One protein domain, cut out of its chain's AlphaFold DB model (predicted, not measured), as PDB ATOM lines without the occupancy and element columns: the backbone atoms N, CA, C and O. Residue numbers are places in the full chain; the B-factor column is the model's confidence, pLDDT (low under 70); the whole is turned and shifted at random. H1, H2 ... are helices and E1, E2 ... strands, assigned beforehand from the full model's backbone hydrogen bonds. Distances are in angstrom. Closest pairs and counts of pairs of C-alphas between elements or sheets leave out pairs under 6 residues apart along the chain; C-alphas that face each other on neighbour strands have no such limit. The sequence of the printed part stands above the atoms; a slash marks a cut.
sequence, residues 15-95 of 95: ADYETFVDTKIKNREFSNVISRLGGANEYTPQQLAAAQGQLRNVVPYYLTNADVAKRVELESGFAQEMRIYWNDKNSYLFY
ATOM      1  N   ALA A  15     192.175 144.234 121.123       92.81
ATOM      2  CA  ALA A  15     191.670 142.903 121.452       92.81
ATOM      3  C   ALA A  15     191.079 142.835 122.874       92.81
ATOM      4  O   ALA A  15     190.082 142.145 123.096       92.81
ATOM      5  N   ASP A  16     191.644 143.581 123.831       94.44
ATOM      6  CA  ASP A  16     191.090 143.681 125.189       94.44
ATOM      7  C   ASP A  16     189.746 144.420 125.191       94.44
ATOM      8  O   ASP A  16     188.798 143.988 125.852       94.44
ATOM      9  N   TYR A  17     189.647 145.509 124.420       92.94
ATOM     10  CA  TYR A  17     188.391 146.227 124.194       92.94
ATOM     11  C   TYR A  17     187.334 145.313 123.560       92.94
ATOM     12  O   TYR A  17     186.215 145.216 124.070       92.94
ATOM     13  N   GLU A  18     187.688 144.601 122.490       92.56
ATOM     14  CA  GLU A  18     186.779 143.684 121.804       92.56
ATOM     15  C   GLU A  18     186.301 142.574 122.733       92.56
ATOM     16  O   GLU A  18     185.101 142.325 122.819       92.56
ATOM     17  N   THR A  19     187.217 141.944 123.470       95.25
ATOM     18  CA  THR A  19     186.895 140.866 124.415       95.25
ATOM     19  C   THR A  19     185.940 141.357 125.497       95.25
ATOM     20  O   THR A  19     184.988 140.656 125.862       95.25
ATOM     21  N   PHE A  20     186.163 142.573 126.000       95.81
ATOM     22  CA  PHE A  20     185.268 143.204 126.954       95.81
ATOM     23  C   PHE A  20     183.873 143.405 126.355       95.81
ATOM     24  O   PHE A  20     182.902 142.887 126.912       95.81
ATOM     25  N   VAL A  21     183.755 144.107 125.224       94.88
ATOM     26  CA  VAL A  21     182.447 144.392 124.614       94.88
ATOM     27  C   VAL A  21     181.730 143.094 124.249       94.88
ATOM     28  O   VAL A  21     180.568 142.925 124.619       94.88
ATOM     29  N   ASP A  22     182.427 142.139 123.635       95.88
ATOM     30  CA  ASP A  22     181.882 140.836 123.257       95.88
ATOM     31  C   ASP A  22     181.282 140.097 124.457       95.88
ATOM     32  O   ASP A  22     180.107 139.718 124.451       95.88
ATOM     33  N   THR A  23     182.056 139.988 125.538       96.69
ATOM     34  CA  THR A  23     181.621 139.317 126.766       96.69
ATOM     35  C   THR A  23     180.408 140.010 127.381       96.69
ATOM     36  O   THR A  23     179.457 139.347 127.803       96.69
ATOM     37  N   LYS A  24     180.415 141.346 127.462       96.94
ATOM     38  CA  LYS A  24     179.342 142.102 128.119       96.94
ATOM     39  C   LYS A  24     178.053 142.105 127.305       96.94
ATOM     40  O   LYS A  24     176.980 141.919 127.881       96.94
ATOM     41  N   ILE A  25     178.142 142.243 125.987       95.88
ATOM     42  CA  ILE A  25     176.984 142.194 125.092       95.88
ATOM     43  C   ILE A  25     176.337 140.805 125.120       95.88
ATOM     44  O   ILE A  25     175.136 140.702 125.383       95.88
ATOM     45  N   LYS A  26     177.123 139.729 124.959       96.12
ATOM     46  CA  LYS A  26     176.613 138.344 124.991       96.12
ATOM     47  C   LYS A  26     175.871 138.006 126.284       96.12
ATOM     48  O   LYS A  26     174.820 137.362 126.253       96.12
ATOM     49  N   ASN A  27     176.377 138.509 127.411       96.31
ATOM     50  CA  ASN A  27     175.811 138.282 128.741       96.31
ATOM     51  C   ASN A  27     174.710 139.276 129.148       96.31
ATOM     52  O   ASN A  27     174.178 139.178 130.257       96.31
ATOM     53  N   ARG A  28     174.319 140.204 128.262       96.06
ATOM     54  CA  ARG A  28     173.320 141.252 128.544       96.06
ATOM     55  C   ARG A  28     173.715 142.128 129.735       96.06
ATOM     56  O   ARG A  28     172.908 142.449 130.616       96.06
ATOM     57  N   GLU A  29     174.986 142.494 129.780       96.56
ATOM     58  CA  GLU A  29     175.612 143.377 130.760       96.56
ATOM     59  C   GLU A  29     175.831 144.780 130.169       96.56
ATOM     60  O   GLU A  29     176.913 145.352 130.278       96.56
ATOM     61  N   PHE A  30     174.807 145.343 129.520       95.00
ATOM     62  CA  PHE A  30     174.902 146.599 128.766       95.00
ATOM     63  C   PHE A  30     175.367 147.787 129.613       95.00
ATOM     64  O   PHE A  30     176.187 148.578 129.156       95.00
ATOM     65  N   SER A  31     174.934 147.877 130.871       94.69
ATOM     66  CA  SER A  31     175.432 148.898 131.801       94.69
ATOM     67  C   SER A  31     176.943 148.862 131.995       94.69
ATOM     68  O   SER A  31     177.544 149.916 132.155       94.69
ATOM     69  N   ASN A  32     177.569 147.679 131.957       94.06
ATOM     70  CA  ASN A  32     179.025 147.582 132.057       94.06
ATOM     71  C   ASN A  32     179.678 148.233 130.838       94.06
ATOM     72  O   ASN A  32     180.649 148.962 131.000       94.06
ATOM     73  N   VAL A  33     179.119 148.022 129.641       92.94
ATOM     74  CA  VAL A  33     179.585 148.676 128.409       92.94
ATOM     75  C   VAL A  33     179.428 150.192 128.514       92.94
ATOM     76  O   VAL A  33     180.405 150.907 128.335       92.94
ATOM     77  N   ILE A  34     178.237 150.676 128.880       90.44
ATOM     78  CA  ILE A  34     177.949 152.115 129.014       90.44
ATOM     79  C   ILE A  34     178.911 152.769 130.008       90.44
ATOM     80  O   ILE A  34     179.570 153.750 129.674       90.44
ATOM     81  N   SER A  35     179.044 152.207 131.210       90.62
ATOM     82  CA  SER A  35     179.914 152.778 132.238       90.62
ATOM     83  C   SER A  35     181.381 152.758 131.832       90.62
ATOM     84  O   SER A  35     182.104 153.715 132.095       90.62
ATOM     85  N   ARG A  36     181.834 151.673 131.198       89.56
ATOM     86  CA  ARG A  36     183.243 151.509 130.845       89.56
ATOM     87  C   ARG A  36     183.669 152.366 129.659       89.56
ATOM     88  O   ARG A  36     184.821 152.771 129.603       89.56
ATOM     89  N   LEU A  37     182.765 152.634 128.725       89.31
ATOM     90  CA  LEU A  37     183.064 153.386 127.505       89.31
ATOM     91  C   LEU A  37     182.736 154.885 127.634       89.31
ATOM     92  O   LEU A  37     182.425 155.533 126.640       89.31
ATOM     93  N   GLY A  38     182.802 155.435 128.851       82.94
ATOM     94  CA  GLY A  38     182.684 156.877 129.113       82.94
ATOM     95  C   GLY A  38     181.272 157.382 129.439       82.94
ATOM     96  O   GLY A  38     181.120 158.527 129.854       82.94
ATOM     97  N   GLY A  39     180.243 156.535 129.353       84.88
ATOM     98  CA  GLY A  39     178.858 156.896 129.680       84.88
ATOM     99  C   GLY A  39     178.535 156.902 131.180       84.88
ATOM    100  O   GLY A  39     177.422 157.246 131.564       84.88
ATOM    101  N   ALA A  40     179.473 156.531 132.062       82.44
ATOM    102  CA  ALA A  40     179.216 156.420 133.506       82.44
ATOM    103  C   ALA A  40     178.704 157.725 134.142       82.44
ATOM    104  O   ALA A  40     177.870 157.686 135.040       82.44
ATOM    105  N   ASN A  41     179.187 158.874 133.664       86.38
ATOM    106  CA  ASN A  41     178.815 160.185 134.198       86.38
ATOM    107  C   ASN A  41     177.481 160.709 133.637       86.38
ATOM    108  O   ASN A  41     176.982 161.729 134.109       86.38
ATOM    109  N   GLU A  42     176.903 160.033 132.638       87.81
ATOM    110  CA  GLU A  42     175.645 160.427 131.989       87.81
ATOM    111  C   GLU A  42     174.405 159.890 132.720       87.81
ATOM    112  O   GLU A  42     173.295 160.370 132.492       87.81
ATOM    113  N   TYR A  43     174.583 158.912 133.614       88.94
ATOM    114  CA  TYR A  43     173.493 158.231 134.306       88.94
ATOM    115  C   TYR A  43     173.719 158.217 135.814       88.94
ATOM    116  O   TYR A  43     174.795 157.882 136.306       88.94
ATOM    117  N   THR A  44     172.660 158.467 136.582       93.38
ATOM    118  CA  THR A  44     172.646 158.029 137.980       93.38
ATOM    119  C   THR A  44     172.626 156.495 138.047       93.38
ATOM    120  O   THR A  44     172.146 155.840 137.113       93.38
ATOM    121  N   PRO A  45     173.057 155.880 139.165       91.44
ATOM    122  CA  PRO A  45     172.975 154.428 139.325       91.44
ATOM    123  C   PRO A  45     171.563 153.869 139.088       91.44
ATOM    124  O   PRO A  45     171.405 152.797 138.507       91.44
ATOM    125  N   GLN A  46     170.525 154.609 139.491       94.12
ATOM    126  CA  GLN A  46     169.130 154.219 139.284       94.12
ATOM    127  C   GLN A  46     168.729 154.283 137.805       94.12
ATOM    128  O   GLN A  46     168.064 153.369 137.318       94.12
ATOM    129  N   GLN A  47     169.143 155.328 137.080       94.69
ATOM    130  CA  GLN A  47     168.875 155.450 135.644       94.69
ATOM    131  C   GLN A  47     169.581 154.344 134.855       94.69
ATOM    132  O   GLN A  47     168.968 153.724 133.988       94.69
ATOM    133  N   LEU A  48     170.833 154.040 135.201       94.19
ATOM    134  CA  LEU A  48     171.596 152.983 134.547       94.19
ATOM    135  C   LEU A  48     170.976 151.597 134.785       94.19
ATOM    136  O   LEU A  48     170.884 150.793 133.856       94.19
ATOM    137  N   ALA A  49     170.493 151.324 136.002       94.50
ATOM    138  CA  ALA A  49     169.777 150.089 136.320       94.50
ATOM    139  C   ALA A  49     168.435 149.976 135.572       94.50
ATOM    140  O   ALA A  49     168.068 148.892 135.113       94.50
ATOM    141  N   ALA A  50     167.710 151.087 135.408       95.88
ATOM    142  CA  ALA A  50     166.481 151.116 134.620       95.88
ATOM    143  C   ALA A  50     166.757 150.845 133.130       95.88
ATOM    144  O   ALA A  50     166.093 149.998 132.530       95.88
ATOM    145  N   ALA A  51     167.780 151.490 132.559       93.69
ATOM    146  CA  ALA A  51     168.211 151.273 131.177       93.69
ATOM    147  C   ALA A  51     168.641 149.816 130.935       93.69
ATOM    148  O   ALA A  51     168.232 149.200 129.953       93.69
ATOM    149  N   GLN A  52     169.379 149.216 131.876       95.81
ATOM    150  CA  GLN A  52     169.729 147.793 131.846       95.81
ATOM    151  C   GLN A  52     168.496 146.893 131.740       95.81
ATOM    152  O   GLN A  52     168.478 145.943 130.955       95.81
ATOM    153  N   GLY A  53     167.468 147.174 132.546       97.25
ATOM    154  CA  GLY A  53     166.207 146.437 132.528       97.25
ATOM    155  C   GLY A  53     165.490 146.568 131.186       97.25
ATOM    156  O   GLY A  53     165.069 145.566 130.614       97.25
ATOM    157  N   GLN A  54     165.419 147.785 130.643       95.94
ATOM    158  CA  GLN A  54     164.820 148.047 129.333       95.94
ATOM    159  C   GLN A  54     165.554 147.300 128.211       95.94
ATOM    160  O   GLN A  54     164.916 146.607 127.421       95.94
ATOM    161  N   LEU A  55     166.888 147.353 128.181       94.62
ATOM    162  CA  LEU A  55     167.688 146.656 127.170       94.62
ATOM    163  C   LEU A  55     167.574 145.132 127.284       94.62
ATOM    164  O   LEU A  55     167.475 144.448 126.270       94.62
ATOM    165  N   ARG A  56     167.502 144.581 128.502       96.38
ATOM    166  CA  ARG A  56     167.237 143.146 128.713       96.38
ATOM    167  C   ARG A  56     165.842 142.721 128.262       96.38
ATOM    168  O   ARG A  56     165.676 141.565 127.890       96.38
ATOM    169  N   ASN A  57     164.861 143.621 128.277       95.69
ATOM    170  CA  ASN A  57     163.530 143.337 127.744       95.69
ATOM    171  C   ASN A  57     163.511 143.366 126.208       95.69
ATOM    172  O   ASN A  57     162.817 142.555 125.603       95.69
ATOM    173  N   VAL A  58     164.286 144.259 125.581       92.94
ATOM    174  CA  VAL A  58     164.451 144.319 124.113       92.94
ATOM    175  C   VAL A  58     165.267 143.133 123.593       92.94
ATOM    176  O   VAL A  58     164.946 142.565 122.551       92.94
ATOM    177  N   VAL A  59     166.288 142.720 124.348       93.75
ATOM    178  CA  VAL A  59     167.156 141.572 124.059       93.75
ATOM    179  C   VAL A  59     166.931 140.489 125.133       93.75
ATOM    180  O   VAL A  59     167.775 140.285 126.016       93.75
ATOM    181  N   PRO A  60     165.784 139.773 125.110       94.81
ATOM    182  CA  PRO A  60     165.386 138.834 126.166       94.81
ATOM    183  C   PRO A  60     166.150 137.501 126.143       94.81
ATOM    184  O   PRO A  60     165.812 136.575 126.877       94.81
ATOM    185  N   TYR A  61     167.210 137.399 125.344       94.88
ATOM    186  CA  TYR A  61     167.990 136.191 125.106       94.88
ATOM    187  C   TYR A  61     169.486 136.458 125.258       94.88
ATOM    188  O   TYR A  61     169.975 137.551 124.990       94.88
ATOM    189  N   TYR A  62     170.220 135.428 125.665       95.81
ATOM    190  CA  TYR A  62     171.673 135.442 125.568       95.81
ATOM    191  C   TYR A  62     172.111 135.214 124.125       95.81
ATOM    192  O   TYR A  62     171.426 134.539 123.347       95.81
ATOM    193  N   LEU A  63     173.267 135.772 123.797       95.75
ATOM    194  CA  LEU A  63     173.927 135.611 122.509       95.75
ATOM    195  C   LEU A  63     175.198 134.800 122.739       95.75
ATOM    196  O   LEU A  63     175.803 134.877 123.807       95.75
ATOM    197  N   THR A  64     175.578 133.990 121.763       96.00
ATOM    198  CA  THR A  64     176.691 133.035 121.897       96.00
ATOM    199  C   THR A  64     177.772 133.288 120.865       96.00
ATOM    200  O   THR A  64     178.951 133.085 121.141       96.00
ATOM    201  N   ASN A  65     177.379 133.811 119.707       96.19
ATOM    202  CA  ASN A  65     178.245 134.047 118.566       96.19
ATOM    203  C   ASN A  65     178.326 135.545 118.262       96.19
ATOM    204  O   ASN A  65     177.406 136.298 118.599       96.19
ATOM    205  N   ALA A  66     179.429 135.960 117.648       96.38
ATOM    206  CA  ALA A  66     179.627 137.316 117.160       96.38
ATOM    207  C   ALA A  66     180.590 137.318 115.971       96.38
ATOM    208  O   ALA A  66     181.441 136.433 115.884       96.38
ATOM    209  N   ASP A  67     180.457 138.308 115.090       96.50
ATOM    210  CA  ASP A  67     181.379 138.544 113.976       96.50
ATOM    211  C   ASP A  67     181.266 139.991 113.461       96.50
ATOM    212  O   ASP A  67     180.306 140.713 113.762       96.50
ATOM    213  N   VAL A  68     182.239 140.414 112.657       96.25
ATOM    214  CA  VAL A  68     182.199 141.667 111.900       96.25
ATOM    215  C   VAL A  68     181.466 141.410 110.585       96.25
ATOM    216  O   VAL A  68     182.024 140.895 109.620       96.25
ATOM    217  N   ALA A  69     180.197 141.805 110.524       96.44
ATOM    218  CA  ALA A  69     179.364 141.622 109.337       96.44
ATOM    219  C   ALA A  69     179.744 142.572 108.190       96.44
ATOM    220  O   ALA A  69     179.494 142.280 107.019       96.44
ATOM    221  N   LYS A  70     180.313 143.736 108.516       97.00
ATOM    222  CA  LYS A  70     180.793 144.709 107.534       97.00
ATOM    223  C   LYS A  70     181.907 145.551 108.132       97.00
ATOM    224  O   LYS A  70     181.774 146.021 109.255       97.00
ATOM    225  N   ARG A  71     182.944 145.817 107.342       96.81
ATOM    226  CA  ARG A  71     183.997 146.783 107.660       96.81
ATOM    227  C   ARG A  71     184.154 147.775 106.513       96.81
ATOM    228  O   ARG A  71     184.137 147.382 105.349       96.81
ATOM    229  N   VAL A  72     184.259 149.055 106.845       97.69
ATOM    230  CA  VAL A  72     184.486 150.151 105.900       97.69
ATOM    231  C   VAL A  72     185.712 150.913 106.368       97.69
ATOM    232  O   VAL A  72     185.694 151.496 107.450       97.69
ATOM    233  N   GLU A  73     186.769 150.898 105.560       97.38
ATOM    234  CA  GLU A  73     187.930 151.755 105.792       97.38
ATOM    235  C   GLU A  73     187.545 153.217 105.534       97.38
ATOM    236  O   GLU A  73     186.843 153.534 104.571       97.38
ATOM    237  N   LEU A  74     188.005 154.097 106.414       96.19
ATOM    238  CA  LEU A  74     187.807 155.538 106.359       96.19
ATOM    239  C   LEU A  74     189.165 156.227 106.158       96.19
ATOM    240  O   LEU A  74     190.226 155.600 106.140       96.19
ATOM    241  N   GLU A  75     189.148 157.546 105.996       95.62
ATOM    242  CA  GLU A  75     190.383 158.324 105.900       95.62
ATOM    243  C   GLU A  75     191.168 158.316 107.222       95.62
ATOM    244  O   GLU A  75     190.641 158.002 108.287       95.62
ATOM    245  N   SER A  76     192.450 158.691 107.161       95.25
ATOM    246  CA  SER A  76     193.332 158.822 108.335       95.25
ATOM    247  C   SER A  76     193.503 157.544 109.177       95.25
ATOM    248  O   SER A  76     193.831 157.625 110.356       95.25
ATOM    249  N   GLY A  77     193.309 156.365 108.577       90.88
ATOM    250  CA  GLY A  77     193.499 155.072 109.250       90.88
ATOM    251  C   GLY A  77     192.350 154.662 110.174       90.88
ATOM    252  O   GLY A  77     192.499 153.716 110.945       90.88
ATOM    253  N   PHE A  78     191.213 155.357 110.110       93.50
ATOM    254  CA  PHE A  78     189.999 154.947 110.804       93.50
ATOM    255  C   PHE A  78     189.268 153.850 110.034       93.50
ATOM    256  O   PHE A  78     189.380 153.738 108.817       93.50
ATOM    257  N   ALA A  79     188.450 153.082 110.745       94.94
ATOM    258  CA  ALA A  79     187.509 152.160 110.138       94.94
ATOM    259  C   ALA A  79     186.213 152.115 110.937       94.94
ATOM    260  O   ALA A  79     186.209 152.301 112.155       94.94
ATOM    261  N   GLN A  80     185.120 151.839 110.237       94.12
ATOM    262  CA  GLN A  80     183.827 151.542 110.829       94.12
ATOM    263  C   GLN A  80     183.531 150.056 110.669       94.12
ATOM    264  O   GLN A  80     183.614 149.512 109.566       94.12
ATOM    265  N   GLU A  81     183.123 149.416 111.756       95.25
ATOM    266  CA  GLU A  81     182.709 148.018 111.767       95.25
ATOM    267  C   GLU A  81     181.259 147.909 112.215       95.25
ATOM    268  O   GLU A  81     180.884 148.487 113.228       95.25
ATOM    269  N   MET A  82     180.464 147.154 111.459       95.81
ATOM    270  CA  MET A  82     179.167 146.669 111.908       95.81
ATOM    271  C   MET A  82     179.377 145.299 112.536       95.81
ATOM    272  O   MET A  82     179.745 144.344 111.838       95.81
ATOM    273  N   ARG A  83     179.136 145.195 113.838       95.56
ATOM    274  CA  ARG A  83     179.279 143.940 114.577       95.56
ATOM    275  C   ARG A  83     177.919 143.333 114.806       95.56
ATOM    276  O   ARG A  83     177.002 144.018 115.245       95.56
ATOM    277  N   ILE A  84     177.795 142.047 114.511       96.81
ATOM    278  CA  ILE A  84     176.566 141.291 114.719       96.81
ATOM    279  C   ILE A  84     176.801 140.211 115.763       96.81
ATOM    280  O   ILE A  84     177.843 139.566 115.789       96.81
ATOM    281  N   TYR A  85     175.800 140.010 116.607       96.88
ATOM    282  CA  TYR A  85     175.742 138.978 117.625       96.88
ATOM    283  C   TYR A  85     174.504 138.135 117.380       96.88
ATOM    284  O   TYR A  85     173.445 138.682 117.070       96.88
ATOM    285  N   TRP A  86     174.604 136.820 117.563       97.12
ATOM    286  CA  TRP A  86     173.460 135.923 117.398       97.12
ATOM    287  C   TRP A  86     173.535 134.686 118.298       97.12
ATOM    288  O   TRP A  86     174.534 134.415 118.971       97.12
ATOM    289  N   ASN A  87     172.439 133.936 118.317       96.44
ATOM    290  CA  ASN A  87     172.357 132.591 118.878       96.44
ATOM    291  C   ASN A  87     171.697 131.634 117.873       96.44
ATOM    292  O   ASN A  87     171.152 132.060 116.853       96.44
ATOM    293  N   ASP A  88     171.675 130.343 118.194       93.81
ATOM    294  CA  ASP A  88     171.121 129.306 117.306       93.81
ATOM    295  C   ASP A  88     169.577 129.306 117.246       93.81
ATOM    296  O   ASP A  88     168.960 128.420 116.660       93.81
ATOM    297  N   LYS A  89     168.926 130.300 117.868       92.88
ATOM    298  CA  LYS A  89     167.465 130.470 117.918       92.88
ATOM    299  C   LYS A  89     166.993 131.646 117.056       92.88
ATOM    300  O   LYS A  89     165.966 132.248 117.359       92.88
ATOM    301  N   ASN A  90     167.747 131.998 116.010       85.06
ATOM    302  CA  ASN A  90     167.459 133.113 115.094       85.06
ATOM    303  C   ASN A  90     167.307 134.481 115.787       85.06
ATOM    304  O   ASN A  90     166.654 135.380 115.260       85.06
ATOM    305  N   SER A  91     167.880 134.645 116.979       93.12
ATOM    306  CA  SER A  91     167.887 135.924 117.687       93.12
ATOM    307  C   SER A  91     169.189 136.659 117.392       93.12
ATOM    308  O   SER A  91     170.247 136.027 117.418       93.12
ATOM    309  N   TYR A  92     169.130 137.965 117.125       93.50
ATOM    310  CA  TYR A  92     170.314 138.743 116.766       93.50
ATOM    311  C   TYR A  92     170.235 140.208 117.204       93.50
ATOM    312  O   TYR A  92     169.160 140.754 117.444       93.50
ATOM    313  N   LEU A  93     171.406 140.831 117.283       94.06
ATOM    314  CA  LEU A  93     171.641 142.241 117.593       94.06
ATOM    315  C   LEU A  93     172.817 142.704 116.729       94.06
ATOM    316  O   LEU A  93     173.752 141.934 116.527       94.06
ATOM    317  N   PHE A  94     172.803 143.949 116.264       92.94
ATOM    318  CA  PHE A  94     173.959 144.558 115.613       92.94
ATOM    319  C   PHE A  94     174.149 146.012 116.052       92.94
ATOM    320  O   PHE A  94     173.182 146.652 116.475       92.94
ATOM    321  N   TYR A  95     175.380 146.512 115.946       86.88
ATOM    322  CA  TYR A  95     175.744 147.918 116.136       86.88
ATOM    323  C   TYR A  95     176.847 148.343 115.167       86.88
ATOM    324  O   TYR A  95     177.546 147.441 114.645       86.88
TER     325      TYR A  95
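What this domain is: This is residues 15 to 95 of the 95 residues of an uncharacterized protein of Ruegeria lacuscaerulensis (strain DSM 11314 / KCTC 2953 / ITI-1157) (UniProt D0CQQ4). Picture two parts, joined at one end: a cluster of helices, with H2 between H1 and H4 and the short H3 near H2, and a narrow sheet whose length is made by the long hairpin of E1 and E2, with the short E3 beside E2. The end of H1, residues 22 to 26, grazes the sheet, while H2, H3 and H4 are away from it. The printed part has 81 residues with four named helices, then three named strands, in the order H1 H2 H3 H4 E1 E2 E3; the sheet runs E1 E2 E3, antiparallel throughout, and the class is mixed, helices and strands. It is only just compact, close to loose, with a radius of gyration of the C-alphas of 14.0 A and spans of 39 by 34 by 19 A.

How they stand to each other: Begin with H1, residues 15 to 26, which touches H2, residues 30 to 36, with its residues 21 to 25 alone. Their closest C-alphas, of Lys 24 and Phe 30, are 6.4 A apart, and the two form a helical hairpin at a shallow tilt of 29 degrees, opposite ways. H3, residues 39 to 42, is close to H2 but not clearly touching, with the closest C-alphas, of Ile 34 and Ala 40, 6.3 A apart. H4, residues 45 to 58, touches H2 at a steep tilt of 41 degrees, opposite ways; the closest C-alphas, of Ser 31 and Gln 52, are 5.8 A apart. In H1, H2 and H4 every O i to N i+4 pair is within hydrogen-bond range; H3 is too short for such a pair. Next come E1, residues 65 to 73, E2, residues 79 to 86, and E3, residues 92 to 94, a meander, each strand the antiparallel neighbour of the one before. Between E1 and E2, a hairpin, look for N 72 and O 80 at 2.8 A; between E2 and E3, also a hairpin, for N 85 and O 93 at 2.8 A. H1 is on this sheet but only grazes it; its closest C-alphas to E1 are Asp 22 and Ala 66, 7.4 A apart.

Where its parts are: Find C-alpha 15 at (191.670, 142.903, 121.452); from there H1 runs 16.1 A to Lys 26. H2 covers 9.9 A, H3 5.3 A, and H4 20.2 A from Pro 45 to Val 58. E1 begins at C-alpha 65, (178.245, 134.047, 118.566), and covers 23.9 A; E2 covers 22.7 A. E3 covers 7.0 A and ends at C-alpha 94, (173.959, 144.558, 115.613).

The domain as a whole: The two C-alphas farthest apart, of Gln 46 and Glu 75, are 39.8 A apart. The printed part has no cut and no long link. Its mean pLDDT is 93.9, and no printed residue is under 70.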